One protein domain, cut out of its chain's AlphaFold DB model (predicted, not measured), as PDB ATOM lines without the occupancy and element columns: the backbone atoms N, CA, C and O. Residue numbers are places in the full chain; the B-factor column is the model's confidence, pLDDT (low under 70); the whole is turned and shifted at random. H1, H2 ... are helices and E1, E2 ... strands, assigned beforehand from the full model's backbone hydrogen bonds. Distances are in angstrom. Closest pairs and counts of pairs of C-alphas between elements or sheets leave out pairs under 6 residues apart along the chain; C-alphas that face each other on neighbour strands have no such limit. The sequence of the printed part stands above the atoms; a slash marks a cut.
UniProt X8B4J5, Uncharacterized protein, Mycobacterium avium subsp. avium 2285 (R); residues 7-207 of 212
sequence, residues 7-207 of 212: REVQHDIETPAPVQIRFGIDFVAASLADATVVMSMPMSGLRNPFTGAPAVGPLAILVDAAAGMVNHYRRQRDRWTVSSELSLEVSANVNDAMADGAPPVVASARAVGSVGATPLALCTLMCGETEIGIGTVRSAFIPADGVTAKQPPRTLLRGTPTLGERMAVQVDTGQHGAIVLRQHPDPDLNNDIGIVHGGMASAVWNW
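This is residues 7 to 207 of the 212 residues of an uncharacterized protein of Mycobacterium avium subsp. avium 2285 (R) (UniProt X8B4J5). A twisted sheet of six strands curls round one long helix, H3, which makes the core; H6 packs on H3 and on the edge strand E3, and H1 lies by the other edge strand, E1. A small two-strand hairpin, E7 and E8, lies beyond H6, away from the large sheet, and the long stretches 144 to 162 and 184 to 197 run on the side of H3 away from E4 and E5. The 201 printed residues hold six named helices and eight named strands, in the order H1 H2 E1 E2 H3 E3 H4 E4 E5 E6 H5 E7 E8 H6. The large sheet runs E1 E2 E4 E5 E6 E3, all antiparallel, and the class is mixed, helices and strands. The whole is compact, with a radius of gyration of the C-alphas of 16.6 A, and rounded, spanning 47 by 39 by 33 A.

The sheet's strands are E1, residues 26 to 31; E2, 36 to 41; E4, 105 to 112, 21.9 A; E5, 120 to 127, 23.5 A; E6, 130 to 143, 39.8 A; and E3, 79 to 90, 31.8 A. H3, residues 59 to 72, is 19.1 A long, from C-alpha 59 at (4.379, 4.298, -1.183). H1 is residues 7 to 14, from C-alpha 7 at (-8.530, -2.469, -25.083); H2 is 18 to 23, H4 94 to 97 and H5 163 to 167. E7 is residues 169 to 173 and E8 179 to 183. H6, residues 198 to 205, ends with C-alpha 205 at (15.986, 1.224, 0.322).

E4, E5 and E6 form a meander, each strand the antiparallel neighbour of the one before; N 108 and O 124 are 2.9 A apart, N 123 and O 135 2.8 A. In the hairpin E1 and E2, N 38 and O 29 are 2.8 A apart; between the antiparallel neighbours E2 and E4, N 107 and O 39 are within hydrogen-bond range at 2.8 A, and between the antiparallel neighbours E6 and E3, N 89 and O 134 are within hydrogen-bond range at 2.8 A. H1, H3 and H6 are on one face, in two layers. The closest C-alphas of H3 and E4 are Ala 67 and Ala 109, 5.2 A. With residues 59 to 65 alone H3 touches H6, Ile 61 to Gly 199 at 3.9 A between C-alphas, a shallow tilt of 20 degrees, opposite ways. H1 comes closest to E1 at the C-alphas of Ile 13 and Phe 27, 6.1 A. H2 only grazes the sheet. H4 is on it, 8.5 A over the sheet and only just over E6, with 3 C-alphas. H5 is not on it; H5 and H2 are close but not clearly touching, C-alphas 166 and 22 being 6.6 A apart. In the hairpin E7 and E8, N 172 and O 180 are 2.8 A apart. Every O i to N i+4 pair is within hydrogen-bond range in H1, H2, H3, H5 and H6; H4 is too short for one.

The C-alphas farthest apart, Ala 33 and His 176, are 53.9 A apart. The printed part has no cut. The links E2 to H3, E6 to H5 and E8 to H6 are long. Mean pLDDT of the printed part is 88.5; residues 146 to 149 and 204 to 207 are under 70.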
ATOM      1  N   ARG A   7      -8.372  -1.048 -25.428       72.50
ATOM      2  CA  ARG A   7      -8.530  -2.469 -25.083       72.50
ATOM      3  C   ARG A   7      -7.392  -3.018 -24.226       72.50
ATOM      4  O   ARG A   7      -7.632  -3.880 -23.391       72.50
ATOM      5  N   GLU A   8      -6.170  -2.548 -24.452       73.19
ATOM      6  CA  GLU A   8      -4.987  -2.961 -23.690       73.19
ATOM      7  C   GLU A   8      -5.036  -2.364 -22.279       73.19
ATOM      8  O   GLU A   8      -4.868  -3.083 -21.304       73.19
ATOM      9  N   VAL A   9      -5.424  -1.091 -22.164       75.00
ATOM     10  CA  VAL A   9      -5.699  -0.441 -20.870       75.00
ATOM     11  C   VAL A   9      -6.772  -1.186 -20.090       75.00
ATOM     12  O   VAL A   9      -6.609  -1.450 -18.902       75.00
ATOM     13  N   GLN A  10      -7.874  -1.533 -20.756       71.75
ATOM     14  CA  GLN A  10      -8.958  -2.275 -20.127       71.75
ATOM     15  C   GLN A  10      -8.485  -3.658 -19.659       71.75
ATOM     16  O   GLN A  10      -8.842  -4.082 -18.564       71.75
ATOM     17  N   HIS A  11      -7.640  -4.333 -20.444       74.06
ATOM     18  CA  HIS A  11      -7.058  -5.614 -20.056       74.06
ATOM     19  C   HIS A  11      -6.166  -5.503 -18.815       74.06
ATOM     20  O   HIS A  11      -6.317  -6.318 -17.909       74.06
ATOM     21  N   ASP A  12      -5.296  -4.495 -18.747       75.69
ATOM     22  CA  ASP A  12      -4.412  -4.267 -17.596       75.69
ATOM     23  C   ASP A  12      -5.210  -3.954 -16.319       75.69
ATOM     24  O   ASP A  12      -4.842  -4.381 -15.225       75.69
ATOM     25  N   ILE A  13      -6.336  -3.245 -16.457       71.31
ATOM     26  CA  ILE A  13      -7.269  -2.979 -15.353       71.31
ATOM     27  C   ILE A  13      -7.962  -4.273 -14.895       71.31
ATOM     28  O   ILE A  13      -8.077  -4.526 -13.697       71.31
ATOM     29  N   GLU A  14      -8.433  -5.096 -15.835       70.50
ATOM     30  CA  GLU A  14      -9.129  -6.360 -15.548       70.50
ATOM     31  C   GLU A  14      -8.184  -7.468 -15.059       70.50
ATOM     32  O   GLU A  14      -8.605  -8.384 -14.346       70.50
ATOM     33  N   THR A  15      -6.905  -7.385 -15.428       73.94
ATOM     34  CA  THR A  15      -5.877  -8.396 -15.173       73.94
ATOM     35  C   THR A  15      -4.669  -7.757 -14.486       73.94
ATOM     36  O   THR A  15      -3.602  -7.636 -15.088       73.94
ATOM     37  N   PRO A  16      -4.802  -7.361 -13.207       79.19
ATOM     38  CA  PRO A  16      -3.731  -6.677 -12.500       79.19
ATOM     39  C   PRO A  16      -2.479  -7.548 -12.372       79.19
ATOM     40  O   PRO A  16      -2.540  -8.777 -12.219       79.19
ATOM     41  N   ALA A  17      -1.324  -6.882 -12.379       84.19
ATOM     42  CA  ALA A  17      -0.030  -7.518 -12.206       84.19
ATOM     43  C   ALA A  17       0.050  -8.230 -10.840       84.19
ATOM     44  O   ALA A  17      -0.548  -7.768  -9.862       84.19
ATOM     45  N   PRO A  18       0.826  -9.322 -10.711       87.62
ATOM     46  CA  PRO A  18       0.898 -10.061  -9.451       87.62
ATOM     47  C   PRO A  18       1.335  -9.193  -8.257       87.62
ATOM     48  O   PRO A  18       0.735  -9.275  -7.184       87.62
ATOM     49  N   VAL A  19       2.271  -8.257  -8.468       88.50
ATOM     50  CA  VAL A  19       2.674  -7.286  -7.440       88.50
ATOM     51  C   VAL A  19       1.513  -6.385  -6.995       88.50
ATOM     52  O   VAL A  19       1.371  -6.116  -5.805       88.50
ATOM     53  N   GLN A  20       0.638  -5.956  -7.910       91.25
ATOM     54  CA  GLN A  20      -0.517  -5.121  -7.569       91.25
ATOM     55  C   GLN A  20      -1.472  -5.902  -6.668       91.25
ATOM     56  O   GLN A  20      -1.823  -5.437  -5.587       91.25
ATOM     57  N   ILE A  21      -1.780  -7.147  -7.036       91.50
ATOM     58  CA  ILE A  21      -2.613  -8.046  -6.229       91.50
ATOM     59  C   ILE A  21      -1.997  -8.253  -4.839       91.50
ATOM     60  O   ILE A  21      -2.688  -8.169  -3.822       91.50
ATOM     61  N   ARG A  22      -0.684  -8.489  -4.771       92.62
ATOM     62  CA  ARG A  22       0.034  -8.766  -3.522       92.62
ATOM     63  C   ARG A  22       0.016  -7.605  -2.534       92.62
ATOM     64  O   ARG A  22       0.004  -7.832  -1.320       92.62
ATOM     65  N   PHE A  23       0.012  -6.373  -3.029       93.75
ATOM     66  CA  PHE A  23      -0.071  -5.169  -2.202       93.75
ATOM     67  C   PHE A  23      -1.499  -4.628  -2.055       93.75
ATOM     68  O   PHE A  23      -1.707  -3.699  -1.282       93.75
ATOM     69  N   GLY A  24      -2.486  -5.252  -2.708       94.44
ATOM     70  CA  GLY A  24      -3.870  -4.775  -2.709       94.44
ATOM     71  C   GLY A  24      -4.011  -3.437  -3.430       94.44
ATOM     72  O   GLY A  24      -4.710  -2.558  -2.941       94.44
ATOM     73  N   ILE A  25      -3.271  -3.256  -4.525       96.25
ATOM     74  CA  ILE A  25      -3.369  -2.068  -5.365       96.25
ATOM     75  C   ILE A  25      -4.591  -2.213  -6.266       96.25
ATOM     76  O   ILE A  25      -4.633  -3.125  -7.093       96.25
ATOM     77  N   ASP A  26      -5.534  -1.284  -6.139       96.12
ATOM     78  CA  ASP A  26      -6.733  -1.230  -6.968       96.12
ATOM     79  C   ASP A  26      -6.603  -0.142  -8.038       96.12
ATOM     80  O   ASP A  26      -6.175   0.984  -7.766       96.12
ATOM     81  N   PHE A  27      -7.017  -0.459  -9.267       93.88
ATOM     82  CA  PHE A  27      -7.227   0.539 -10.313       93.88
ATOM     83  C   PHE A  27      -8.542   1.283 -10.063       93.88
ATOM     84  O   PHE A  27      -9.607   0.675  -9.996       93.88
ATOM     85  N   VAL A  28      -8.468   2.610  -9.963       95.00
ATOM     86  CA  VAL A  28      -9.634   3.473  -9.721       95.00
ATOM     87  C   VAL A  28     -10.108   4.121 -11.018       95.00
ATOM     88  O   VAL A  28     -11.303   4.142 -11.299       95.00
ATOM     89  N   ALA A  29      -9.180   4.665 -11.810       93.31
ATOM     90  CA  ALA A  29      -9.485   5.317 -13.082       93.31
ATOM     91  C   ALA A  29      -8.253   5.389 -13.994       93.31
ATOM     92  O   ALA A  29      -7.117   5.400 -13.521       93.31
ATOM     93  N   ALA A  30      -8.473   5.513 -15.301       92.38
ATOM     94  CA  ALA A  30      -7.434   5.838 -16.273       92.38
ATOM     95  C   ALA A  30      -8.021   6.636 -17.447       92.38
ATOM     96  O   ALA A  30      -9.163   6.409 -17.842       92.38
ATOM     97  N   SER A  31      -7.233   7.551 -18.015       90.19
ATOM     98  CA  SER A  31      -7.549   8.254 -19.266       90.19
ATOM     99  C   SER A  31      -6.330   8.225 -20.178       90.19
ATOM    100  O   SER A  31      -5.288   8.804 -19.861       90.19
ATOM    101  N   LEU A  32      -6.456   7.566 -21.334       86.31
ATOM    102  CA  LEU A  32      -5.420   7.596 -22.370       86.31
ATOM    103  C   LEU A  32      -5.281   8.982 -22.994       86.31
ATOM    104  O   LEU A  32      -4.163   9.427 -23.252       86.31
ATOM    105  N   ALA A  33      -6.411   9.659 -23.219       87.06
ATOM    106  CA  ALA A  33      -6.448  10.980 -23.837       87.06
ATOM    107  C   ALA A  33      -5.700  12.017 -22.988       87.06
ATOM    108  O   ALA A  33      -4.923  12.806 -23.523       87.06
ATOM    109  N   ASP A  34      -5.878  11.952 -21.667       89.44
ATOM    110  CA  ASP A  34      -5.250  12.882 -20.724       89.44
ATOM    111  C   ASP A  34      -3.921  12.354 -20.165       89.44
ATOM    112  O   ASP A  34      -3.229  13.060 -19.427       89.44
ATOM    113  N   ALA A  35      -3.554  11.116 -20.512       91.88
ATOM    114  CA  ALA A  35      -2.411  10.390 -19.972       91.88
ATOM    115  C   ALA A  35      -2.375  10.422 -18.431       91.88
ATOM    116  O   ALA A  35      -1.385  10.845 -17.820       91.88
ATOM    117  N   THR A  36      -3.474   9.977 -17.816       95.81
ATOM    118  CA  THR A  36      -3.655   9.914 -16.362       95.81
ATOM    119  C   THR A  36      -4.037   8.516 -15.889       95.81
ATOM    120  O   THR A  36      -4.686   7.752 -16.605       95.81
ATOM    121  N   VAL A  37      -3.623   8.182 -14.667       97.12
ATOM    122  CA  VAL A  37      -3.954   6.929 -13.974       97.12
ATOM    123  C   VAL A  37      -4.187   7.241 -12.501       97.12
ATOM    124  O   VAL A  37      -3.424   7.995 -11.900       97.12
ATOM    125  N   VAL A  38      -5.224   6.648 -11.918       98.12
ATOM    126  CA  VAL A  38      -5.519   6.710 -10.487       98.12
ATOM    127  C   VAL A  38      -5.558   5.294  -9.934       98.12
ATOM    128  O   VAL A  38      -6.297   4.443 -10.434       98.12
ATOM    129  N   MET A  39      -4.770   5.055  -8.894       98.38
ATOM    130  CA  MET A  39      -4.712   3.788  -8.167       98.38
ATOM    131  C   MET A  39      -4.860   4.034  -6.671       98.38
ATOM    132  O   MET A  39      -4.575   5.132  -6.194       98.38
ATOM    133  N   SER A  40      -5.256   3.019  -5.912       98.38
ATOM    134  CA  SER A  40      -5.252   3.073  -4.450       98.38
ATOM    135  C   SER A  40      -4.529   1.875  -3.845       98.38
ATOM    136  O   SER A  40      -4.399   0.843  -4.493       98.38
ATOM    137  N   MET A  41      -4.011   2.013  -2.622       98.00
ATOM    138  CA  MET A  41      -3.348   0.926  -1.894       98.00
ATOM    139  C   MET A  41      -3.584   1.052  -0.383       98.00
ATOM    140  O   MET A  41      -3.384   2.135   0.182       98.00
ATOM    141  N   PRO A  42      -3.968  -0.029   0.318       96.31
ATOM    142  CA  PRO A  42      -4.080  -0.015   1.767       96.31
ATOM    143  C   PRO A  42      -2.690   0.084   2.409       96.31
ATOM    144  O   PRO A  42      -1.842  -0.790   2.243       96.31
ATOM    145  N   MET A  43      -2.476   1.149   3.183       94.31
ATOM    146  CA  MET A  43      -1.234   1.377   3.939       94.31
ATOM    147  C   MET A  43      -1.386   1.110   5.436       94.31
ATOM    148  O   MET A  43      -0.400   0.859   6.133       94.31
ATOM    149  N   SER A  44      -2.624   1.150   5.933       91.25
ATOM    150  CA  SER A  44      -2.926   0.963   7.346       91.25
ATOM    151  C   SER A  44      -2.441  -0.405   7.841       91.25
ATOM    152  O   SER A  44      -2.605  -1.422   7.167       91.25
ATOM    153  N   GLY A  45      -1.795  -0.428   9.008       89.69
ATOM    154  CA  GLY A  45      -1.216  -1.644   9.589       89.69
ATOM    155  C   GLY A  45       0.084  -2.145   8.941       89.69
ATOM    156  O   GLY A  45       0.705  -3.060   9.486       89.69
ATOM    157  N   LEU A  46       0.566  -1.555   7.837       92.50
ATOM    158  CA  LEU A  46       1.882  -1.903   7.295       92.50
ATOM    159  C   LEU A  46       2.984  -1.359   8.211       92.50
ATOM    160  O   LEU A  46       3.162  -0.150   8.377       92.50
ATOM    161  N   ARG A  47       3.729  -2.278   8.826       91.56
ATOM    162  CA  ARG A  47       4.822  -1.971   9.754       91.56
ATOM    163  C   ARG A  47       6.162  -2.390   9.186       91.56
ATOM    164  O   ARG A  47       6.257  -3.388   8.480       91.56
ATOM    165  N   ASN A  48       7.200  -1.647   9.544       89.88
ATOM    166  CA  ASN A  48       8.588  -1.989   9.278       89.88
ATOM    167  C   ASN A  48       8.986  -3.249  10.093       89.88
ATOM    168  O   ASN A  48       9.044  -3.151  11.314       89.88
ATOM    169  N   PRO A  49       9.282  -4.421   9.489       88.94
ATOM    170  CA  PRO A  49       9.760  -5.631  10.154       88.94
ATOM    171  C   PRO A  49      10.954  -5.493  11.091       88.94
ATOM    172  O   PRO A  49      11.141  -6.380  11.915       88.94
ATOM    173  N   PHE A  50      11.763  -4.437  10.990       89.19
ATOM    174  CA  PHE A  50      12.838  -4.201  11.949       89.19
ATOM    175  C   PHE A  50      12.393  -3.321  13.121       89.19
ATOM    176  O   PHE A  50      12.617  -3.679  14.273       89.19
ATOM    177  N   THR A  51      11.778  -2.166  12.852       87.50
ATOM    178  CA  THR A  51      11.473  -1.177  13.904       87.50
ATOM    179  C   THR A  51      10.064  -1.283  14.480       87.50
ATOM    180  O   THR A  51       9.781  -0.675  15.506       87.50
ATOM    181  N   GLY A  52       9.151  -1.980  13.804       88.75
ATOM    182  CA  GLY A  52       7.724  -2.011  14.125       88.75
ATOM    183  C   GLY A  52       6.976  -0.700  13.843       88.75
ATOM    184  O   GLY A  52       5.761  -0.653  14.016       88.75
ATOM    185  N   ALA A  53       7.663   0.354  13.391       88.50
ATOM    186  CA  ALA A  53       7.056   1.646  13.083       88.50
ATOM    187  C   ALA A  53       6.199   1.587  11.800       88.50
ATOM    188  O   ALA A  53       6.435   0.709  10.958       88.50
ATOM    189  N   PRO A  54       5.233   2.510  11.606       89.69
ATOM    190  CA  PRO A  54       4.518   2.654  10.339       89.69
ATOM    191  C   PRO A  54       5.479   2.745   9.147       89.69
ATOM    192  O   PRO A  54       6.489   3.453   9.193       89.69
ATOM    193  N   ALA A  55       5.195   1.983   8.091       90.62
ATOM    194  CA  ALA A  55       6.060   1.899   6.925       90.62
ATOM    195  C   ALA A  55       5.636   2.890   5.835       90.62
ATOM    196  O   ALA A  55       4.517   2.836   5.339       90.62
ATOM    197  N   VAL A  56       6.571   3.738   5.398       92.06
ATOM    198  CA  VAL A  56       6.379   4.653   4.253       92.06
ATOM    199  C   VAL A  56       6.936   4.089   2.944       92.06
ATOM    200  O   VAL A  56       6.514   4.496   1.869       92.06
ATOM    201  N   GLY A  57       7.863   3.127   3.020       91.50
ATOM    202  CA  GLY A  57       8.517   2.516   1.858       91.50
ATOM    203  C   GLY A  57       7.553   2.001   0.778       91.50
ATOM    204  O   GLY A  57       7.805   2.277  -0.395       91.50
ATOM    205  N   PRO A  58       6.435   1.328   1.126       95.00
ATOM    206  CA  PRO A  58       5.481   0.836   0.132       95.00
ATOM    207  C   PRO A  58       4.841   1.921  -0.741       95.00
ATOM    208  O   PRO A  58       4.420   1.612  -1.850       95.00
ATOM    209  N   LEU A  59       4.839   3.196  -0.326       96.44
ATOM    210  CA  LEU A  59       4.379   4.298  -1.183       96.44
ATOM    211  C   LEU A  59       5.168   4.379  -2.500       96.44
ATOM    212  O   LEU A  59       4.605   4.755  -3.522       96.44
ATOM    213  N   ALA A  60       6.441   3.966  -2.508       95.94
ATOM    214  CA  ALA A  60       7.234   3.887  -3.734       95.94
ATOM    215  C   ALA A  60       6.696   2.830  -4.717       95.94
ATOM    216  O   ALA A  60       6.793   3.026  -5.923       95.94
ATOM    217  N   ILE A  61       6.097   1.741  -4.221       95.88
ATOM    218  CA  ILE A  61       5.456   0.707  -5.051       95.88
ATOM    219  C   ILE A  61       4.220   1.291  -5.729       95.88
ATOM    220  O   ILE A  61       4.054   1.138  -6.935       95.88
ATOM    221  N   LEU A  62       3.385   2.005  -4.971       97.62
ATOM    222  CA  LEU A  62       2.187   2.645  -5.511       97.62
ATOM    223  C   LEU A  62       2.533   3.746  -6.529       97.62
ATOM    224  O   LEU A  62       1.903   3.822  -7.581       97.62
ATOM    225  N   VAL A  63       3.556   4.565  -6.254       98.06
ATOM    226  CA  VAL A  63       4.050   5.576  -7.205       98.06
ATOM    227  C   VAL A  63       4.582   4.923  -8.480       98.06
ATOM    228  O   VAL A  63       4.206   5.356  -9.567       98.06
ATOM    229  N   ASP A  64       5.420   3.887  -8.370       96.12
ATOM    230  CA  ASP A  64       5.943   3.159  -9.535       96.12
ATOM    231  C   ASP A  64       4.818   2.530 -10.355       96.12
ATOM    232  O   ASP A  64       4.825   2.635 -11.577       96.12
ATOM    233  N   ALA A  65       3.807   1.954  -9.699       95.25
ATOM    234  CA  ALA A  65       2.643   1.400 -10.374       95.25
ATOM    235  C   ALA A  65       1.865   2.488 -11.137       95.25
ATOM    236  O   ALA A  65       1.723   2.396 -12.355       95.25
ATOM    237  N   ALA A  66       1.410   3.550 -10.469       97.12
ATOM    238  CA  ALA A  66       0.558   4.557 -11.106       97.12
ATOM    239  C   ALA A  66       1.308   5.362 -12.184       97.12
ATOM    240  O   ALA A  66       0.839   5.497 -13.317       97.12
ATOM    241  N   ALA A  67       2.495   5.879 -11.860       96.88
ATOM    242  CA  ALA A  67       3.280   6.701 -12.778       96.88
ATOM    243  C   ALA A  67       3.981   5.865 -13.864       96.88
ATOM    244  O   ALA A  67       4.102   6.313 -15.008       96.88
ATOM    245  N   GLY A  68       4.378   4.629 -13.544       94.19
ATOM    246  CA  GLY A  68       4.859   3.662 -14.525       94.19
ATOM    247  C   GLY A  68       3.788   3.329 -15.560       94.19
ATOM    248  O   GLY A  68       4.091   3.358 -16.751       94.19
ATOM    249  N   MET A  69       2.530   3.134 -15.145       93.31
ATOM    250  CA  MET A  69       1.411   2.898 -16.068       93.31
ATOM    251  C   MET A  69       1.132   4.095 -16.984       93.31
ATOM    252  O   MET A  69       0.951   3.917 -18.187       93.31
ATOM    253  N   VAL A  70       1.195   5.328 -16.469       95.00
ATOM    254  CA  VAL A  70       1.104   6.535 -17.313       95.00
ATOM    255  C   VAL A  70       2.160   6.521 -18.421       95.00
ATOM    256  O   VAL A  70       1.855   6.800 -19.582       95.00
ATOM    257  N   ASN A  71       3.411   6.197 -18.091       93.69
ATOM    258  CA  ASN A  71       4.477   6.107 -19.089       93.69
ATOM    259  C   ASN A  71       4.292   4.891 -20.011       93.69
ATOM    260  O   ASN A  71       4.585   4.975 -21.205       93.69
ATOM    261  N   HIS A  72       3.781   3.779 -19.483       90.06
ATOM    262  CA  HIS A  72       3.486   2.559 -20.224       90.06
ATOM    263  C   HIS A  72       2.464   2.792 -21.336       90.06
ATOM    264  O   HIS A  72       2.697   2.394 -22.474       90.06
ATOM    265  N   TYR A  73       1.393   3.526 -21.056       90.06
ATOM    266  CA  TYR A  73       0.351   3.847 -22.033       90.06
ATOM    267  C   TYR A  73       0.803   4.775 -23.165       90.06
ATOM    268  O   TYR A  73       0.155   4.882 -24.206       90.06
ATOM    269  N   ARG A  74       1.953   5.427 -22.998       88.19
ATOM    270  CA  ARG A  74       2.522   6.358 -23.980       88.19
ATOM    271  C   ARG A  74       3.560   5.704 -24.893       88.19
ATOM    272  O   ARG A  74       4.087   6.377 -25.780       88.19
ATOM    273  N   ARG A  75       3.878   4.425 -24.675       88.69
ATOM    274  CA  ARG A  75       4.881   3.683 -25.448       88.69
ATOM    275  C   ARG A  75       4.366   3.294 -26.836       88.69
ATOM    276  O   ARG A  75       3.163   3.254 -27.089       88.69
ATOM    277  N   GLN A  76       5.293   2.970 -27.735       84.62
ATOM    278  CA  GLN A  76       4.966   2.296 -28.996       84.62
ATOM    279  C   GLN A  76       4.733   0.800 -28.747       84.62
ATOM    280  O   GLN A  76       5.374   0.219 -27.878       84.62
ATOM    281  N   ARG A  77       3.845   0.164 -29.520       80.75
ATOM    282  CA  ARG A  77       3.423  -1.239 -29.306       80.75
ATOM    283  C   ARG A  77       4.565  -2.260 -29.261       80.75
ATOM    284  O   ARG A  77       4.431  -3.288 -28.615       80.75
ATOM    285  N   ASP A  78       5.671  -1.994 -29.946       83.44
ATOM    286  CA  ASP A  78       6.864  -2.847 -30.024       83.44
ATOM    287  C   ASP A  78       7.905  -2.539 -28.933       83.44
ATOM    288  O   ASP A  78       9.052  -2.991 -29.011       83.44
ATOM    289  N   ARG A  79       7.532  -1.748 -27.921       86.44
ATOM    290  CA  ARG A  79       8.410  -1.334 -26.829       86.44
ATOM    291  C   ARG A  79       7.882  -1.799 -25.481       86.44
ATOM    292  O   ARG A  79       6.687  -1.727 -25.206       86.44
ATOM    293  N   TRP A  80       8.803  -2.175 -24.602       85.62
ATOM    294  CA  TRP A  80       8.566  -2.219 -23.165       85.62
ATOM    295  C   TRP A  80       8.868  -0.867 -22.540       85.62
ATOM    296  O   TRP A  80       9.717  -0.115 -23.021       85.62
ATOM    297  N   THR A  81       8.208  -0.597 -21.421       88.38
ATOM    298  CA  THR A  81       8.502   0.554 -20.572       88.38
ATOM    299  C   THR A  81       9.165   0.056 -19.305       88.38
ATOM    300  O   THR A  81       8.613  -0.797 -18.616       88.38
ATOM    301  N   VAL A  82      10.339   0.596 -18.993       88.25
ATOM    302  CA  VAL A  82      11.071   0.284 -17.762       88.25
ATOM    303  C   VAL A  82      11.325   1.563 -16.980       88.25
ATOM    304  O   VAL A  82      11.747   2.565 -17.557       88.25
ATOM    305  N   SER A  83      11.053   1.556 -15.676       90.94
ATOM    306  CA  SER A  83      11.384   2.675 -14.790       90.94
ATOM    307  C   SER A  83      12.905   2.811 -14.681       90.94
ATOM    308  O   SER A  83      13.601   1.844 -14.378       90.94
ATOM    309  N   SER A  84      13.428   4.008 -14.949       91.31
ATOM    310  CA  SER A  84      14.857   4.336 -14.862       91.31
ATOM    311  C   SER A  84      15.190   5.192 -13.640       91.31
ATOM    312  O   SER A  84      16.310   5.150 -13.144       91.31
ATOM    313  N   GLU A  85      14.234   5.997 -13.178       94.31
ATOM    314  CA  GLU A  85      14.380   6.887 -12.027       94.31
ATOM    315  C   GLU A  85      13.042   6.963 -11.292       94.31
ATOM    316  O   GLU A  85      12.000   7.125 -11.933       94.31
ATOM    317  N   LEU A  86      13.084   6.881  -9.963       95.00
ATOM    318  CA  LEU A  86      11.943   7.119  -9.089       95.00
ATOM    319  C   LEU A  86      12.368   8.077  -7.981       95.00
ATOM    320  O   LEU A  86      13.326   7.801  -7.257       95.00
ATOM    321  N   SER A  87      11.624   9.170  -7.830       95.62
ATOM    322  CA  SER A  87      11.734  10.065  -6.678       95.62
ATOM    323  C   SER A  87      10.429  10.054  -5.897       95.62
ATOM    324  O   SER A  87       9.353  10.011  -6.487       95.62
ATOM    325  N   LEU A  88      10.521  10.093  -4.572       95.75
ATOM    326  CA  LEU A  88       9.377  10.188  -3.671       95.75
ATOM    327  C   LEU A  88       9.720  11.166  -2.551       95.75
ATOM    328  O   LEU A  88      10.699  10.973  -1.830       95.75
ATOM    329  N   GLU A  89       8.877  12.171  -2.386       95.88
ATOM    330  CA  GLU A  89       8.877  13.083  -1.256       95.88
ATOM    331  C   GLU A  89       7.603  12.850  -0.443       95.88
ATOM    332  O   GLU A  89       6.507  12.752  -0.995       95.88
ATOM    333  N   VAL A  90       7.753  12.721   0.874       94.75
ATOM    334  CA  VAL A  90       6.637  12.489   1.799       94.75
ATOM    335  C   VAL A  90       6.549  13.623   2.802       94.75
ATOM    336  O   VAL A  90       7.568  14.142   3.266       94.75
ATOM    337  N   SER A  91       5.324  13.980   3.162       93.00
ATOM    338  CA  SER A  91       5.057  15.004   4.159       93.00
ATOM    339  C   SER A  91       5.546  14.575   5.548       93.00
ATOM    340  O   SER A  91       5.683  13.391   5.871       93.00
ATOM    341  N   ALA A  92       5.797  15.552   6.423       88.94
ATOM    342  CA  ALA A  92       6.243  15.277   7.790       88.94
ATOM    343  C   ALA A  92       5.199  14.496   8.615       88.94
ATOM    344  O   ALA A  92       5.575  13.711   9.485       88.94
ATOM    345  N   ASN A  93       3.912  14.679   8.313       87.50
ATOM    346  CA  ASN A  93       2.769  14.062   8.991       87.50
ATOM    347  C   ASN A  93       2.279  12.762   8.324       87.50
ATOM    348  O   ASN A  93       1.210  12.266   8.672       87.50
ATOM    349  N   VAL A  94       3.034  12.192   7.375       91.94
ATOM    350  CA  VAL A  94       2.623  10.997   6.614       91.94
ATOM    351  C   VAL A  94       2.229   9.814   7.510       91.94
ATOM    352  O   VAL A  94       1.266   9.111   7.219       91.94
ATOM    353  N   ASN A  95       2.927   9.615   8.633       90.12
ATOM    354  CA  ASN A  95       2.631   8.521   9.561       90.12
ATOM    355  C   ASN A  95       1.309   8.729  10.309       90.12
ATOM    356  O   ASN A  95       0.588   7.758  10.522       90.12
ATOM    357  N   ASP A  96       0.983   9.972  10.670       90.44
ATOM    358  CA  ASP A  96      -0.271  10.302  11.353       90.44
ATOM    359  C   ASP A  96      -1.454  10.153  10.391       90.44
ATOM    360  O   ASP A  96      -2.490   9.597  10.745       90.44
ATOM    361  N   ALA A  97      -1.273  10.585   9.139       90.31
ATOM    362  CA  ALA A  97      -2.278  10.446   8.092       90.31
ATOM    363  C   ALA A  97      -2.567   8.976   7.737       90.31
ATOM    364  O   ALA A  97      -3.694   8.642   7.383       90.31
ATOM    365  N   MET A  98      -1.571   8.088   7.842       91.94
ATOM    366  CA  MET A  98      -1.692   6.650   7.555       91.94
ATOM    367  C   MET A  98      -1.838   5.786   8.820       91.94
ATOM    368  O   MET A  98      -1.453   4.612   8.820       91.94
ATOM    369  N   ALA A  99      -2.362   6.354   9.907       90.50
ATOM    370  CA  ALA A  99      -2.582   5.630  11.153       90.50
ATOM    371  C   ALA A  99      -3.535   4.423  10.994       90.50
ATOM    372  O   ALA A  99      -4.136   4.163   9.944       90.50
ATOM    373  N   ASP A 100      -3.668   3.633  12.058       88.19
ATOM    374  CA  ASP A 100      -4.522   2.447  12.037       88.19
ATOM    375  C   ASP A 100      -5.992   2.837  11.806       88.19
ATOM    376  O   ASP A 100      -6.529   3.713  12.479       88.19
ATOM    377  N   GLY A 101      -6.632   2.202  10.821       90.81
ATOM    378  CA  GLY A 101      -7.982   2.545  10.364       90.81
ATOM    379  C   GLY A 101      -8.053   3.646   9.298       90.81
ATOM    380  O   GLY A 101      -9.151   3.944   8.832       90.81
ATOM    381  N   ALA A 102      -6.923   4.234   8.883       94.62
ATOM    382  CA  ALA A 102      -6.892   5.184   7.774       94.62
ATOM    383  C   ALA A 102      -7.401   4.551   6.460       94.62
ATOM    384  O   ALA A 102      -7.185   3.352   6.229       94.62
ATOM    385  N   PRO A 103      -8.054   5.337   5.582       97.06
ATOM    386  CA  PRO A 103      -8.464   4.855   4.267       97.06
ATOM    387  C   PRO A 103      -7.244   4.483   3.402       97.06
ATOM    388  O   PRO A 103      -6.116   4.882   3.707       97.06
ATOM    389  N   PRO A 104      -7.444   3.738   2.300       97.94
ATOM    390  CA  PRO A 104      -6.390   3.505   1.321       97.94
ATOM    391  C   PRO A 104      -5.776   4.815   0.824       97.94
ATOM    392  O   PRO A 104      -6.477   5.810   0.620       97.94
ATOM    393  N   VAL A 105      -4.466   4.798   0.591       98.31
ATOM    394  CA  VAL A 105      -3.776   5.917  -0.050       98.31
ATOM    395  C   VAL A 105      -4.124   5.907  -1.529       98.31
ATOM    396  O   VAL A 105      -4.026   4.864  -2.169       98.31
ATOM    397  N   VAL A 106      -4.496   7.063  -2.069       98.75
ATOM    398  CA  VAL A 106      -4.801   7.269  -3.485       98.75
ATOM    399  C   VAL A 106      -3.615   7.939  -4.165       98.75
ATOM    400  O   VAL A 106      -3.160   9.000  -3.741       98.75
ATOM    401  N   ALA A 107      -3.133   7.320  -5.235       98.75
ATOM    402  CA  ALA A 107      -2.114   7.838  -6.128       98.75
ATOM    403  C   ALA A 107      -2.751   8.327  -7.424       98.75
ATOM    404  O   ALA A 107      -3.308   7.534  -8.181       98.75
ATOM    405  N   SER A 108      -2.619   9.622  -7.691       98.69
ATOM    406  CA  SER A 108      -3.090  10.256  -8.922       98.69
ATOM    407  C   SER A 108      -1.892  10.643  -9.774       98.69
ATOM    408  O   SER A 108      -1.180  11.600  -9.458       98.69
ATOM    409  N   ALA A 109      -1.662   9.894 -10.848       98.50
ATOM    410  CA  ALA A 109      -0.541  10.077 -11.752       98.50
ATOM    411  C   ALA A 109      -0.959  10.728 -13.073       98.50
ATOM    412  O   ALA A 109      -2.037  10.471 -13.612       98.50
ATOM    413  N   ARG A 110      -0.070  11.557 -13.624       97.88
ATOM    414  CA  ARG A 110      -0.237  12.204 -14.927       97.88
ATOM    415  C   ARG A 110       1.083  12.369 -15.659       97.88
ATOM    416  O   ARG A 110       2.140  12.519 -15.042       97.88
ATOM    417  N   ALA A 111       1.013  12.409 -16.983       97.12
ATOM    418  CA  ALA A 111       2.173  12.682 -17.816       97.12
ATOM    419  C   ALA A 111       2.721  14.100 -17.590       97.12
ATOM    420  O   ALA A 111       1.979  15.062 -17.370       97.12
ATOM    421  N   VAL A 112       4.041  14.235 -17.710       95.75
ATOM    422  CA  VAL A 112       4.744  15.519 -17.751       95.75
ATOM    423  C   VAL A 112       5.453  15.653 -19.096       95.75
ATOM    424  O   VAL A 112       6.244  14.793 -19.483       95.75
ATOM    425  N   GLY A 113       5.179  16.752 -19.802       89.75
ATOM    426  CA  GLY A 113       5.805  17.064 -21.088       89.75
ATOM    427  C   GLY A 113       5.448  16.091 -22.219       89.75
ATOM    428  O   GLY A 113       4.530  15.273 -22.118       89.75
ATOM    429  N   SER A 114       6.178  16.190 -23.330       86.88
ATOM    430  CA  SER A 114       6.037  15.269 -24.462       86.88
ATOM    431  C   SER A 114       6.633  13.890 -24.141       86.88
ATOM    432  O   SER A 114       7.397  13.731 -23.194       86.88
ATOM    433  N   VAL A 115       6.239  12.867 -24.907       84.50
ATOM    434  CA  VAL A 115       6.616  11.462 -24.652       84.50
ATOM    435  C   VAL A 115       8.136  11.265 -24.689       84.50
ATOM    436  O   VAL A 115       8.680  10.595 -23.817       84.50
ATOM    437  N   GLY A 116       8.825  11.909 -25.640       82.69
ATOM    438  CA  GLY A 116      10.283  11.853 -25.768       82.69
ATOM    439  C   GLY A 116      10.850  10.427 -25.793       82.69
ATOM    440  O   GLY A 116      10.134   9.452 -26.002       82.69
ATOM    441  N   ALA A 117      12.162  10.305 -25.586       82.38
ATOM    442  CA  ALA A 117      12.813   9.008 -25.375       82.38
ATOM    443  C   ALA A 117      12.754   8.552 -23.904       82.38
ATOM    444  O   ALA A 117      12.895   7.364 -23.615       82.38
ATOM    445  N   THR A 118      12.567   9.500 -22.982       90.06
ATOM    446  CA  THR A 118      12.558   9.279 -21.535       90.06
ATOM    447  C   THR A 118      11.344   9.959 -20.896       90.06
ATOM    448  O   THR A 118      11.479  11.043 -20.311       90.06
ATOM    449  N   PRO A 119      10.138   9.378 -21.043       94.69
ATOM    450  CA  PRO A 119       8.918   9.979 -20.519       94.69
ATOM    451  C   PRO A 119       8.993  10.138 -19.000       94.69
ATOM    452  O   PRO A 119       9.581   9.317 -18.291       94.69
ATOM    453  N   LEU A 120       8.375  11.209 -18.516       96.75
ATOM    454  CA  LEU A 120       8.232  11.514 -17.102       96.75
ATOM    455  C   LEU A 120       6.747  11.531 -16.739       96.75
ATOM    456  O   LEU A 120       5.928  12.096 -17.471       96.75
ATOM    457  N   ALA A 121       6.432  10.966 -15.581       98.00
ATOM    458  CA  ALA A 121       5.135  11.075 -14.939       98.00
ATOM    459  C   ALA A 121       5.300  11.618 -13.516       98.00
ATOM    460  O   ALA A 121       6.291  11.335 -12.837       98.00
ATOM    461  N   LEU A 122       4.328  12.423 -13.093       98.38
ATOM    462  CA  LEU A 122       4.190  12.968 -11.744       98.38
ATOM    463  C   LEU A 122       3.013  12.271 -11.070       98.38
ATOM    464  O   LEU A 122       1.979  12.093 -11.707       98.38
ATOM    465  N   CYS A 123       3.157  11.933  -9.796       98.69
ATOM    466  CA  CYS A 123       2.141  11.297  -8.974       98.69
ATOM    467  C   CYS A 123       1.942  12.083  -7.679       98.69
ATOM    468  O   CYS A 123       2.910  12.331  -6.966       98.69
ATOM    469  N   THR A 124       0.704  12.426  -7.344       98.56
ATOM    470  CA  THR A 124       0.340  12.973  -6.026       98.56
ATOM    471  C   THR A 124      -0.269  11.866  -5.171       98.56
ATOM    472  O   THR A 124      -1.004  11.029  -5.697       98.56
ATOM    473  N   LEU A 125       0.041  11.846  -3.873       98.69
ATOM    474  CA  LEU A 125      -0.444  10.862  -2.907       98.69
ATOM    475  C   LEU A 125      -1.368  11.520  -1.883       98.69
ATOM    476  O   LEU A 125      -0.964  12.445  -1.177       98.69
ATOM    477  N   MET A 126      -2.578  10.986  -1.756       98.38
ATOM    478  CA  MET A 126      -3.590  11.437  -0.802       98.38
ATOM    479  C   MET A 126      -3.963  10.307   0.153       98.38
ATOM    480  O   MET A 126      -4.172   9.178  -0.283       98.38
ATOM    481  N   CYS A 127      -4.113  10.604   1.440       97.19
ATOM    482  CA  CYS A 127      -4.785   9.729   2.398       97.19
ATOM    483  C   CYS A 127      -6.026  10.452   2.929       97.19
ATOM    484  O   CYS A 127      -5.913  11.440   3.662       97.19
ATOM    485  N   GLY A 128      -7.214  10.011   2.508       95.25
ATOM    486  CA  GLY A 128      -8.435  10.799   2.688       95.25
ATOM    487  C   GLY A 128      -8.293  12.169   2.016       95.25
ATOM    488  O   GLY A 128      -7.983  12.251   0.831       95.25
ATOM    489  N   GLU A 129      -8.473  13.241   2.784       94.56
ATOM    490  CA  GLU A 129      -8.326  14.628   2.308       94.56
ATOM    491  C   GLU A 129      -6.910  15.198   2.505       94.56
ATOM    492  O   GLU A 129      -6.647  16.345   2.153       94.56
ATOM    493  N   THR A 130      -5.980  14.420   3.070       95.75
ATOM    494  CA  THR A 130      -4.620  14.890   3.370       95.75
ATOM    495  C   THR A 130      -3.657  14.515   2.253       95.75
ATOM    496  O   THR A 130      -3.493  13.332   1.956       95.75
ATOM    497  N   GLU A 131      -2.964  15.498   1.677       97.25
ATOM    498  CA  GLU A 131      -1.815  15.235   0.806       97.25
ATOM    499  C   GLU A 131      -0.630  14.765   1.653       97.25
ATOM    500  O   GLU A 131      -0.200  15.449   2.583       97.25
ATOM    501  N   ILE A 132      -0.120  13.574   1.345       97.00
ATOM    502  CA  ILE A 132       0.945  12.922   2.119       97.00
ATOM    503  C   ILE A 132       2.265  12.821   1.358       97.00
ATOM    504  O   ILE A 132       3.272  12.389   1.922       97.00
ATOM    505  N   GLY A 133       2.280  13.192   0.080       97.31
ATOM    506  CA  GLY A 133       3.499  13.172  -0.707       97.31
ATOM    507  C   GLY A 133       3.293  13.318  -2.203       97.31
ATOM    508  O   GLY A 133       2.177  13.314  -2.724       97.31
ATOM    509  N   ILE A 134       4.422  13.410  -2.892       98.25
ATOM    510  CA  ILE A 134       4.524  13.518  -4.342       98.25
ATOM    511  C   ILE A 134       5.652  12.597  -4.797       98.25
ATOM    512  O   ILE A 134       6.695  12.502  -4.153       98.25
ATOM    513  N   GLY A 135       5.466  11.927  -5.926       97.94
ATOM    514  CA  GLY A 135       6.498  11.129  -6.563       97.94
ATOM    515  C   GLY A 135       6.625  11.410  -8.051       97.94
ATOM    516  O   GLY A 135       5.698  11.899  -8.696       97.94
ATOM    517  N   THR A 136       7.779  11.082  -8.614       97.94
ATOM    518  CA  THR A 136       8.013  11.107 -10.057       97.94
ATOM    519  C   THR A 136       8.602   9.787 -10.512       97.94
ATOM    520  O   THR A 136       9.378   9.160  -9.791       97.94
ATOM    521  N   VAL A 137       8.243   9.378 -11.728       97.75
ATOM    522  CA  VAL A 137       8.832   8.213 -12.391       97.75
ATOM    523  C   VAL A 137       9.257   8.605 -13.791       97.75
ATOM    524  O   VAL A 137       8.434   9.012 -14.622       97.75
ATOM    525  N   ARG A 138      10.555   8.473 -14.056       96.31
ATOM    526  CA  ARG A 138      11.102   8.511 -15.409       96.31
ATOM    527  C   ARG A 138      11.235   7.088 -15.912       96.31
ATOM    528  O   ARG A 138      11.716   6.217 -15.187       96.31
ATOM    529  N   SER A 139      10.859   6.873 -17.162       94.44
ATOM    530  CA  SER A 139      11.005   5.573 -17.808       94.44
ATOM    531  C   SER A 139      11.860   5.666 -19.067       94.44
ATOM    532  O   SER A 139      12.082   6.749 -19.603       94.44
ATOM    533  N   ALA A 140      12.317   4.516 -19.550       91.62
ATOM    534  CA  ALA A 140      12.903   4.338 -20.870       91.62
ATOM    535  C   ALA A 140      12.068   3.337 -21.678       91.62
ATOM    536  O   ALA A 140      11.493   2.402 -21.114       91.62
ATOM    537  N   PHE A 141      12.022   3.525 -22.997       90.00
ATOM    538  CA  PHE A 141      11.399   2.570 -23.912       90.00
ATOM    539  C   PHE A 141      12.445   1.650 -24.532       90.00
ATOM    540  O   PHE A 141      13.271   2.085 -25.338       90.00
ATOM    541  N   ILE A 142      12.386   0.365 -24.197       87.25
ATOM    542  CA  ILE A 142      13.296  -0.650 -24.740       87.25
ATOM    543  C   ILE A 142      12.566  -1.503 -25.786       87.25
ATOM    544  O   ILE A 142      11.356  -1.683 -25.663       87.25
ATOM    545  N   PRO A 143      13.244  -1.989 -26.839       87.56
ATOM    546  CA  PRO A 143      12.645  -2.927 -27.788       87.56
ATOM    547  C   PRO A 143      12.052  -4.161 -27.097       87.56
ATOM    548  O   PRO A 143      12.600  -4.645 -26.106       87.56
ATOM    549  N   ALA A 144      10.936  -4.670 -27.622       81.38
ATOM    550  CA  ALA A 144      10.324  -5.887 -27.104       81.38
ATOM    551  C   ALA A 144      11.057  -7.175 -27.516       81.38
ATOM    552  O   ALA A 144      10.898  -8.180 -26.833       81.38
ATOM    553  N   ASP A 145      11.848  -7.144 -28.598       72.56
ATOM    554  CA  ASP A 145      12.807  -8.167 -29.065       72.56
ATOM    555  C   ASP A 145      12.407  -9.640 -28.839       72.56
ATOM    556  O   ASP A 145      13.210 -10.470 -28.418       72.56
ATOM    557  N   GLY A 146      11.150  -9.993 -29.120       60.75
ATOM    558  CA  GLY A 146      10.661 -11.370 -28.974       60.75
ATOM    559  C   GLY A 146      10.596 -11.881 -27.528       60.75
ATOM    560  O   GLY A 146      10.344 -13.070 -27.315       60.75
ATOM    561  N   VAL A 147      10.786 -11.010 -26.531       64.50
ATOM    562  CA  VAL A 147      10.564 -11.329 -25.120       64.50
ATOM    563  C   VAL A 147       9.083 -11.630 -24.943       64.50
ATOM    564  O   VAL A 147       8.222 -10.761 -25.074       64.50
ATOM    565  N   THR A 148       8.785 -12.898 -24.678       64.75
ATOM    566  CA  THR A 148       7.417 -13.337 -24.419       64.75
ATOM    567  C   THR A 148       7.074 -12.983 -22.981       64.75
ATOM    568  O   THR A 148       7.660 -13.553 -22.060       64.75
ATOM    569  N   ALA A 149       6.131 -12.056 -22.803       69.69
ATOM    570  CA  ALA A 149       5.539 -11.780 -21.503       69.69
ATOM    571  C   ALA A 149       5.022 -13.087 -20.905       69.69
ATOM    572  O   ALA A 149       4.217 -13.793 -21.519       69.69
ATOM    573  N   LYS A 150       5.509 -13.428 -19.718       70.19
ATOM    574  CA  LYS A 150       5.009 -14.578 -18.981       70.19
ATOM    575  C   LYS A 150       4.619 -14.104 -17.606       70.19
ATOM    576  O   LYS A 150       5.491 -13.740 -16.822       70.19
ATOM    577  N   GLN A 151       3.324 -14.186 -17.319       71.69
ATOM    578  CA  GLN A 151       2.833 -13.888 -15.988       71.69
ATOM    579  C   GLN A 151       3.598 -14.759 -14.978       71.69
ATOM    580  O   GLN A 151       3.615 -15.994 -15.117       71.69
ATOM    581  N   PRO A 152       4.270 -14.141 -13.996       75.88
ATOM    582  CA  PRO A 152       4.981 -14.886 -12.979       75.88
ATOM    583  C   PRO A 152       4.040 -15.811 -12.196       75.88
ATOM    584  O   PRO A 152       2.852 -15.506 -12.035       75.88
ATOM    585  N   PRO A 153       4.540 -16.956 -11.697       82.06
ATOM    586  CA  PRO A 153       3.749 -17.796 -10.814       82.06
ATOM    587  C   PRO A 153       3.409 -17.021  -9.538       82.06
ATOM    588  O   PRO A 153       4.275 -16.364  -8.961       82.06
ATOM    589  N   ARG A 154       2.158 -17.138  -9.084       84.19
ATOM    590  CA  ARG A 154       1.714 -16.493  -7.846       84.19
ATOM    591  C   ARG A 154       2.292 -17.191  -6.624       84.19
ATOM    592  O   ARG A 154       2.202 -18.416  -6.507       84.19
ATOM    593  N   THR A 155       2.769 -16.401  -5.672       85.94
ATOM    594  CA  THR A 155       3.184 -16.886  -4.356       85.94
ATOM    595  C   THR A 155       2.034 -16.685  -3.373       85.94
ATOM    596  O   THR A 155       1.639 -15.565  -3.058       85.94
ATOM    597  N   LEU A 156       1.453 -17.783  -2.883       81.69
ATOM    598  CA  LEU A 156       0.329 -17.719  -1.948       81.69
ATOM    599  C   LEU A 156       0.811 -17.372  -0.536       81.69
ATOM    600  O   LEU A 156       1.473 -18.176   0.123       81.69
ATOM    601  N   LEU A 157       0.416 -16.197  -0.051       86.44
ATOM    602  CA  LEU A 157       0.601 -15.784   1.339       86.44
ATOM    603  C   LEU A 157      -0.588 -16.249   2.196       86.44
ATOM    604  O   LEU A 157      -1.726 -16.291   1.728       86.44
ATOM    605  N   ARG A 158      -0.336 -16.622   3.456       81.44
ATOM    606  CA  ARG A 158      -1.375 -17.100   4.388       81.44
ATOM    607  C   ARG A 158      -1.862 -15.972   5.297       81.44
ATOM    608  O   ARG A 158      -1.067 -15.151   5.737       81.44
ATOM    609  N   GLY A 159      -3.150 -15.996   5.650       87.25
ATOM    610  CA  GLY A 159      -3.737 -15.058   6.613       87.25
ATOM    611  C   GLY A 159      -3.610 -13.597   6.174       87.25
ATOM    612  O   GLY A 159      -3.792 -13.283   4.999       87.25
ATOM    613  N   THR A 160      -3.299 -12.711   7.121       86.44
ATOM    614  CA  THR A 160      -2.980 -11.302   6.855       86.44
ATOM    615  C   THR A 160      -1.460 -11.132   6.859       86.44
ATOM    616  O   THR A 160      -0.879 -11.007   7.938       86.44
ATOM    617  N   PRO A 161      -0.791 -11.145   5.690       92.06
ATOM    618  CA  PRO A 161       0.662 -11.130   5.649       92.06
ATOM    619  C   PRO A 161       1.227  -9.782   6.092       92.06
ATOM    620  O   PRO A 161       0.737  -8.711   5.701       92.06
ATOM    621  N   THR A 162       2.306  -9.860   6.864       93.31
ATOM    622  CA  THR A 162       3.164  -8.741   7.245       93.31
ATOM    623  C   THR A 162       3.815  -8.108   6.018       93.31
ATOM    624  O   THR A 162       3.909  -8.706   4.943       93.31
ATOM    625  N   LEU A 163       4.337  -6.890   6.178       93.00
ATOM    626  CA  LEU A 163       5.062  -6.230   5.097       93.00
ATOM    627  C   LEU A 163       6.318  -7.011   4.668       93.00
ATOM    628  O   LEU A 163       6.622  -7.067   3.481       93.00
ATOM    629  N   GLY A 164       7.014  -7.655   5.613       92.75
ATOM    630  CA  GLY A 164       8.166  -8.510   5.308       92.75
ATOM    631  C   GLY A 164       7.785  -9.679   4.403       92.75
ATOM    632  O   GLY A 164       8.418  -9.885   3.372       92.75
ATOM    633  N   GLU A 165       6.691 -10.376   4.711       94.06
ATOM    634  CA  GLU A 165       6.169 -11.463   3.871       94.06
ATOM    635  C   GLU A 165       5.726 -10.954   2.495       94.06
ATOM    636  O   GLU A 165       6.079 -11.540   1.470       94.06
ATOM    637  N   ARG A 166       5.028  -9.812   2.436       94.12
ATOM    638  CA  ARG A 166       4.637  -9.187   1.161       94.12
ATOM    639  C   ARG A 166       5.838  -8.792   0.311       94.12
ATOM    640  O   ARG A 166       5.753  -8.882  -0.902       94.12
ATOM    641  N   MET A 167       6.953  -8.394   0.908       92.50
ATOM    642  CA  MET A 167       8.156  -8.005   0.166       92.50
ATOM    643  C   MET A 167       9.156  -9.148  -0.039       92.50
ATOM    644  O   MET A 167      10.198  -8.918  -0.655       92.50
ATOM    645  N   ALA A 168       8.863 -10.345   0.484       92.88
ATOM    646  CA  ALA A 168       9.810 -11.452   0.610       92.88
ATOM    647  C   ALA A 168      11.120 -11.030   1.310       92.88
ATOM    648  O   ALA A 168      12.209 -11.459   0.944       92.88
ATOM    649  N   VAL A 169      11.028 -10.159   2.317       91.12
ATOM    650  CA  VAL A 169      12.172  -9.596   3.042       91.12
ATOM    651  C   VAL A 169      12.285 -10.192   4.438       91.12
ATOM    652  O   VAL A 169      11.311 -10.260   5.187       91.12
ATOM    653  N   GLN A 170      13.514 -10.534   4.814       91.31
ATOM    654  CA  GLN A 170      13.883 -10.944   6.161       91.31
ATOM    655  C   GLN A 170      14.872  -9.949   6.776       91.31
ATOM    656  O   GLN A 170      15.810  -9.497   6.115       91.31
ATOM    657  N   VAL A 171      14.674  -9.632   8.057       90.25
ATOM    658  CA  VAL A 171      15.659  -8.891   8.854       90.25
ATOM    659  C   VAL A 171      16.802  -9.830   9.205       90.25
ATOM    660  O   VAL A 171      16.581 -10.920   9.732       90.25
ATOM    661  N   ASP A 172      18.016  -9.394   8.923       88.94
ATOM    662  CA  ASP A 172      19.232 -10.149   9.172       88.94
ATOM    663  C   ASP A 172      20.312  -9.228   9.759       88.94
ATOM    664  O   ASP A 172      20.196  -7.998   9.749       88.94
ATOM    665  N   THR A 173      21.360  -9.828  10.313       88.38
ATOM    666  CA  THR A 173      22.501  -9.110  10.882       88.38
ATOM    667  C   THR A 173      23.708  -9.295   9.975       88.38
ATOM    668  O   THR A 173      24.263 -10.385   9.852       88.38
ATOM    669  N   GLY A 174      24.111  -8.212   9.320       83.25
ATOM    670  CA  GLY A 174      25.317  -8.140   8.515       83.25
ATOM    671  C   GLY A 174      26.589  -8.035   9.358       83.25
ATOM    672  O   GLY A 174      26.588  -8.126  10.589       83.25
ATOM    673  N   GLN A 175      27.711  -7.810   8.677       82.31
ATOM    674  CA  GLN A 175      28.998  -7.618   9.344       82.31
ATOM    675  C   GLN A 175      28.955  -6.425  10.310       82.31
ATOM    676  O   GLN A 175      28.273  -5.431  10.064       82.31
ATOM    677  N   HIS A 176      29.710  -6.522  11.407       85.75
ATOM    678  CA  HIS A 176      29.806  -5.484  12.444       85.75
ATOM    679  C   HIS A 176      28.467  -5.124  13.123       85.75
ATOM    680  O   HIS A 176      28.328  -4.033  13.668       85.75
ATOM    681  N   GLY A 177      27.477  -6.026  13.099       83.50
ATOM    682  CA  GLY A 177      26.177  -5.807  13.746       83.50
ATOM    683  C   GLY A 177      25.243  -4.870  12.976       83.50
ATOM    684  O   GLY A 177      24.241  -4.416  13.529       83.50
ATOM    685  N   ALA A 178      25.557  -4.558  11.713       85.81
ATOM    686  CA  ALA A 178      24.675  -3.772  10.862       85.81
ATOM    687  C   ALA A 178      23.383  -4.545  10.578       85.81
ATOM    688  O   ALA A 178      23.419  -5.714  10.207       85.81
ATOM    689  N   ILE A 179      22.236  -3.886  10.713       84.69
ATOM    690  CA  ILE A 179      20.951  -4.493  10.366       84.69
ATOM    691  C   ILE A 179      20.773  -4.419   8.855       84.69
ATOM    692  O   ILE A 179      20.879  -3.343   8.263       84.69
ATOM    693  N   VAL A 180      20.499  -5.565   8.237       85.88
ATOM    694  CA  VAL A 180      20.283  -5.679   6.796       85.88
ATOM    695  C   VAL A 180      18.910  -6.276   6.516       85.88
ATOM    696  O   VAL A 180      18.418  -7.134   7.246       85.88
ATOM    697  N   LEU A 181      18.283  -5.807   5.443       84.38
ATOM    698  CA  LEU A 181      17.070  -6.402   4.901       84.38
ATOM    699  C   LEU A 181      17.477  -7.271   3.718       84.38
ATOM    700  O   LEU A 181      17.913  -6.762   2.688       84.38
ATOM    701  N   ARG A 182      17.367  -8.585   3.881       88.44
ATOM    702  CA  ARG A 182      17.632  -9.543   2.813       88.44
ATOM    703  C   ARG A 182      16.332  -9.790   2.060       88.44
ATOM    704  O   ARG A 182      15.418 -10.391   2.619       88.44
ATOM    705  N   GLN A 183      16.256  -9.335   0.812       89.19
ATOM    706  CA  GLN A 183      15.163  -9.697  -0.086       89.19
ATOM    707  C   GLN A 183      15.441 -11.073  -0.696       89.19
ATOM    708  O   GLN A 183      16.470 -11.283  -1.340       89.19
ATOM    709  N   HIS A 184      14.539 -12.017  -0.456       90.00
ATOM    710  CA  HIS A 184      14.563 -13.342  -1.056       90.00
ATOM    711  C   HIS A 184      13.997 -13.288  -2.481       90.00
ATOM    712  O   HIS A 184      13.114 -12.472  -2.754       90.00
ATOM    713  N   PRO A 185      14.469 -14.156  -3.392       87.62
ATOM    714  CA  PRO A 185      13.852 -14.300  -4.702       87.62
ATOM    715  C   PRO A 185      12.387 -14.722  -4.565       87.62
ATOM    716  O   PRO A 185      12.088 -15.742  -3.944       87.62
ATOM    717  N   ASP A 186      11.488 -13.964  -5.183       89.94
ATOM    718  CA  ASP A 186      10.069 -14.292  -5.270       89.94
ATOM    719  C   ASP A 186       9.559 -13.858  -6.654       89.94
ATOM    720  O   ASP A 186       9.483 -12.655  -6.919       89.94
ATOM    721  N   PRO A 187       9.259 -14.802  -7.567       86.62
ATOM    722  CA  PRO A 187       8.821 -14.476  -8.922       86.62
ATOM    723  C   PRO A 187       7.582 -13.577  -8.968       86.62
ATOM    724  O   PRO A 187       7.443 -12.792  -9.896       86.62
ATOM    725  N   ASP A 188       6.720 -13.654  -7.958       88.19
ATOM    726  CA  ASP A 188       5.492 -12.863  -7.820       88.19
ATOM    727  C   ASP A 188       5.760 -11.354  -7.622       88.19
ATOM    728  O   ASP A 188       4.857 -10.528  -7.722       88.19
ATOM    729  N   LEU A 189       7.016 -10.985  -7.337       87.75
ATOM    730  CA  LEU A 189       7.487  -9.600  -7.220       87.75
ATOM    731  C   LEU A 189       8.122  -9.067  -8.510       87.75
ATOM    732  O   LEU A 189       8.538  -7.903  -8.557       87.75
ATOM    733  N   ASN A 190       8.221  -9.906  -9.539       85.81
ATOM    734  CA  ASN A 190       8.761  -9.529 -10.834       85.81
ATOM    735  C   ASN A 190       7.641  -9.074 -11.774       85.81
ATOM    736  O   ASN A 190       6.490  -9.481 -11.649       85.81
ATOM    737  N   ASN A 191       8.010  -8.260 -12.755       80.56
ATOM    738  CA  ASN A 191       7.169  -7.950 -13.901       80.56
ATOM    739  C   ASN A 191       7.168  -9.105 -14.923       80.56
ATOM    740  O   ASN A 191       7.888 -10.100 -14.778       80.56
ATOM    741  N   ASP A 192       6.412  -8.940 -16.007       77.94
ATOM    742  CA  ASP A 192       6.216  -9.978 -17.029       77.94
ATOM    743  C   ASP A 192       7.471 -10.341 -17.840       77.94
ATOM    744  O   ASP A 192       7.459 -11.325 -18.586       77.94
ATOM    745  N   ILE A 193       8.559  -9.577 -17.686       75.12
ATOM    746  CA  ILE A 193       9.877  -9.867 -18.270       75.12
ATOM    747  C   ILE A 193      10.886 -10.371 -17.223       75.12
ATOM    748  O   ILE A 193      12.074 -10.494 -17.512       75.12
ATOM    749  N   GLY A 194      10.421 -10.694 -16.011       74.06
ATOM    750  CA  GLY A 194      11.217 -11.321 -14.954       74.06
ATOM    751  C   GLY A 194      12.093 -10.362 -14.144       74.06
ATOM    752  O   GLY A 194      13.018 -10.819 -13.476       74.06
ATOM    753  N   ILE A 195      11.821  -9.055 -14.187       79.44
ATOM    754  CA  ILE A 195      12.591  -8.020 -13.487       79.44
ATOM    755  C   ILE A 195      11.781  -7.484 -12.302       79.44
ATOM    756  O   ILE A 195      10.592  -7.208 -12.433       79.44
ATOM    757  N   VAL A 196      12.429  -7.296 -11.152       79.50
ATOM    758  CA  VAL A 196      11.813  -6.669  -9.971       79.50
ATOM    759  C   VAL A 196      11.352  -5.245 -10.305       79.50
ATOM    760  O   VAL A 196      12.098  -4.470 -10.903       79.50
ATOM    761  N   HIS A 197      10.137  -4.884  -9.890       81.94
ATOM    762  CA  HIS A 197       9.602  -3.532 -10.078       81.94
ATOM    763  C   HIS A 197      10.483  -2.459  -9.411       81.94
ATOM    764  O   HIS A 197      11.000  -2.658  -8.308       81.94
ATOM    765  N   GLY A 198      10.618  -1.288 -10.042       81.94
ATOM    766  CA  GLY A 198      11.444  -0.195  -9.519       81.94
ATOM    767  C   GLY A 198      10.978   0.261  -8.135       81.94
ATOM    768  O   GLY A 198      11.786   0.423  -7.221       81.94
ATOM    769  N   GLY A 199       9.660   0.336  -7.940       83.50
ATOM    770  CA  GLY A 199       9.046   0.675  -6.660       83.50
ATOM    771  C   GLY A 199       9.348  -0.330  -5.551       83.50
ATOM    772  O   GLY A 199       9.502   0.071  -4.400       83.50
ATOM    773  N   MET A 200       9.522  -1.617  -5.879       86.00
ATOM    774  CA  MET A 200       9.940  -2.641  -4.911       86.00
ATOM    775  C   MET A 200      11.382  -2.415  -4.455       86.00
ATOM    776  O   MET A 200      11.654  -2.427  -3.254       86.00
ATOM    777  N   ALA A 201      12.296  -2.156  -5.394       82.12
ATOM    778  CA  ALA A 201      13.691  -1.859  -5.074       82.12
ATOM    779  C   ALA A 201      13.817  -0.578  -4.225       82.12
ATOM    780  O   ALA A 201      14.498  -0.572  -3.195       82.12
ATOM    781  N   SER A 202      13.100   0.487  -4.597       81.44
ATOM    782  CA  SER A 202      13.048   1.742  -3.835       81.44
ATOM    783  C   SER A 202      12.408   1.567  -2.460       81.44
ATOM    784  O   SER A 202      12.868   2.165  -1.482       81.44
ATOM    785  N   ALA A 203      11.370   0.731  -2.358       80.25
ATOM    786  CA  ALA A 203      10.722   0.444  -1.093       80.25
ATOM    787  C   ALA A 203      11.713  -0.168  -0.112       80.25
ATOM    788  O   ALA A 203      11.756   0.327   0.999       80.25
ATOM    789  N   VAL A 204      12.537  -1.152  -0.496       68.31
ATOM    790  CA  VAL A 204      13.545  -1.774   0.394       68.31
ATOM    791  C   VAL A 204      14.607  -0.762   0.861       68.31
ATOM    792  O   VAL A 204      15.062  -0.822   2.004       68.31
ATOM    793  N   TRP A 205      14.964   0.213   0.018       54.69
ATOM    794  CA  TRP A 205      15.986   1.224   0.322       54.69
ATOM    795  C   TRP A 205      15.555   2.235   1.402       54.69
ATOM    796  O   TRP A 205      16.367   2.682   2.213       54.69
ATOM    797  N   ASN A 206      14.260   2.564   1.480       53.19
ATOM    798  CA  ASN A 206      13.721   3.612   2.364       53.19
ATOM    799  C   ASN A 206      13.657   3.259   3.867       53.19
ATOM    800  O   ASN A 206      13.089   3.999   4.668       53.19
ATOM    801  N   TRP A 207      14.247   2.141   4.283       53.69
ATOM    802  CA  TRP A 207      14.092   1.598   5.638       53.69
ATOM    803  C   TRP A 207      15.245   1.954   6.568       53.69
ATOM    804  O   TRP A 207      15.166   1.731   7.775       53.69
TER     805      TRP A 207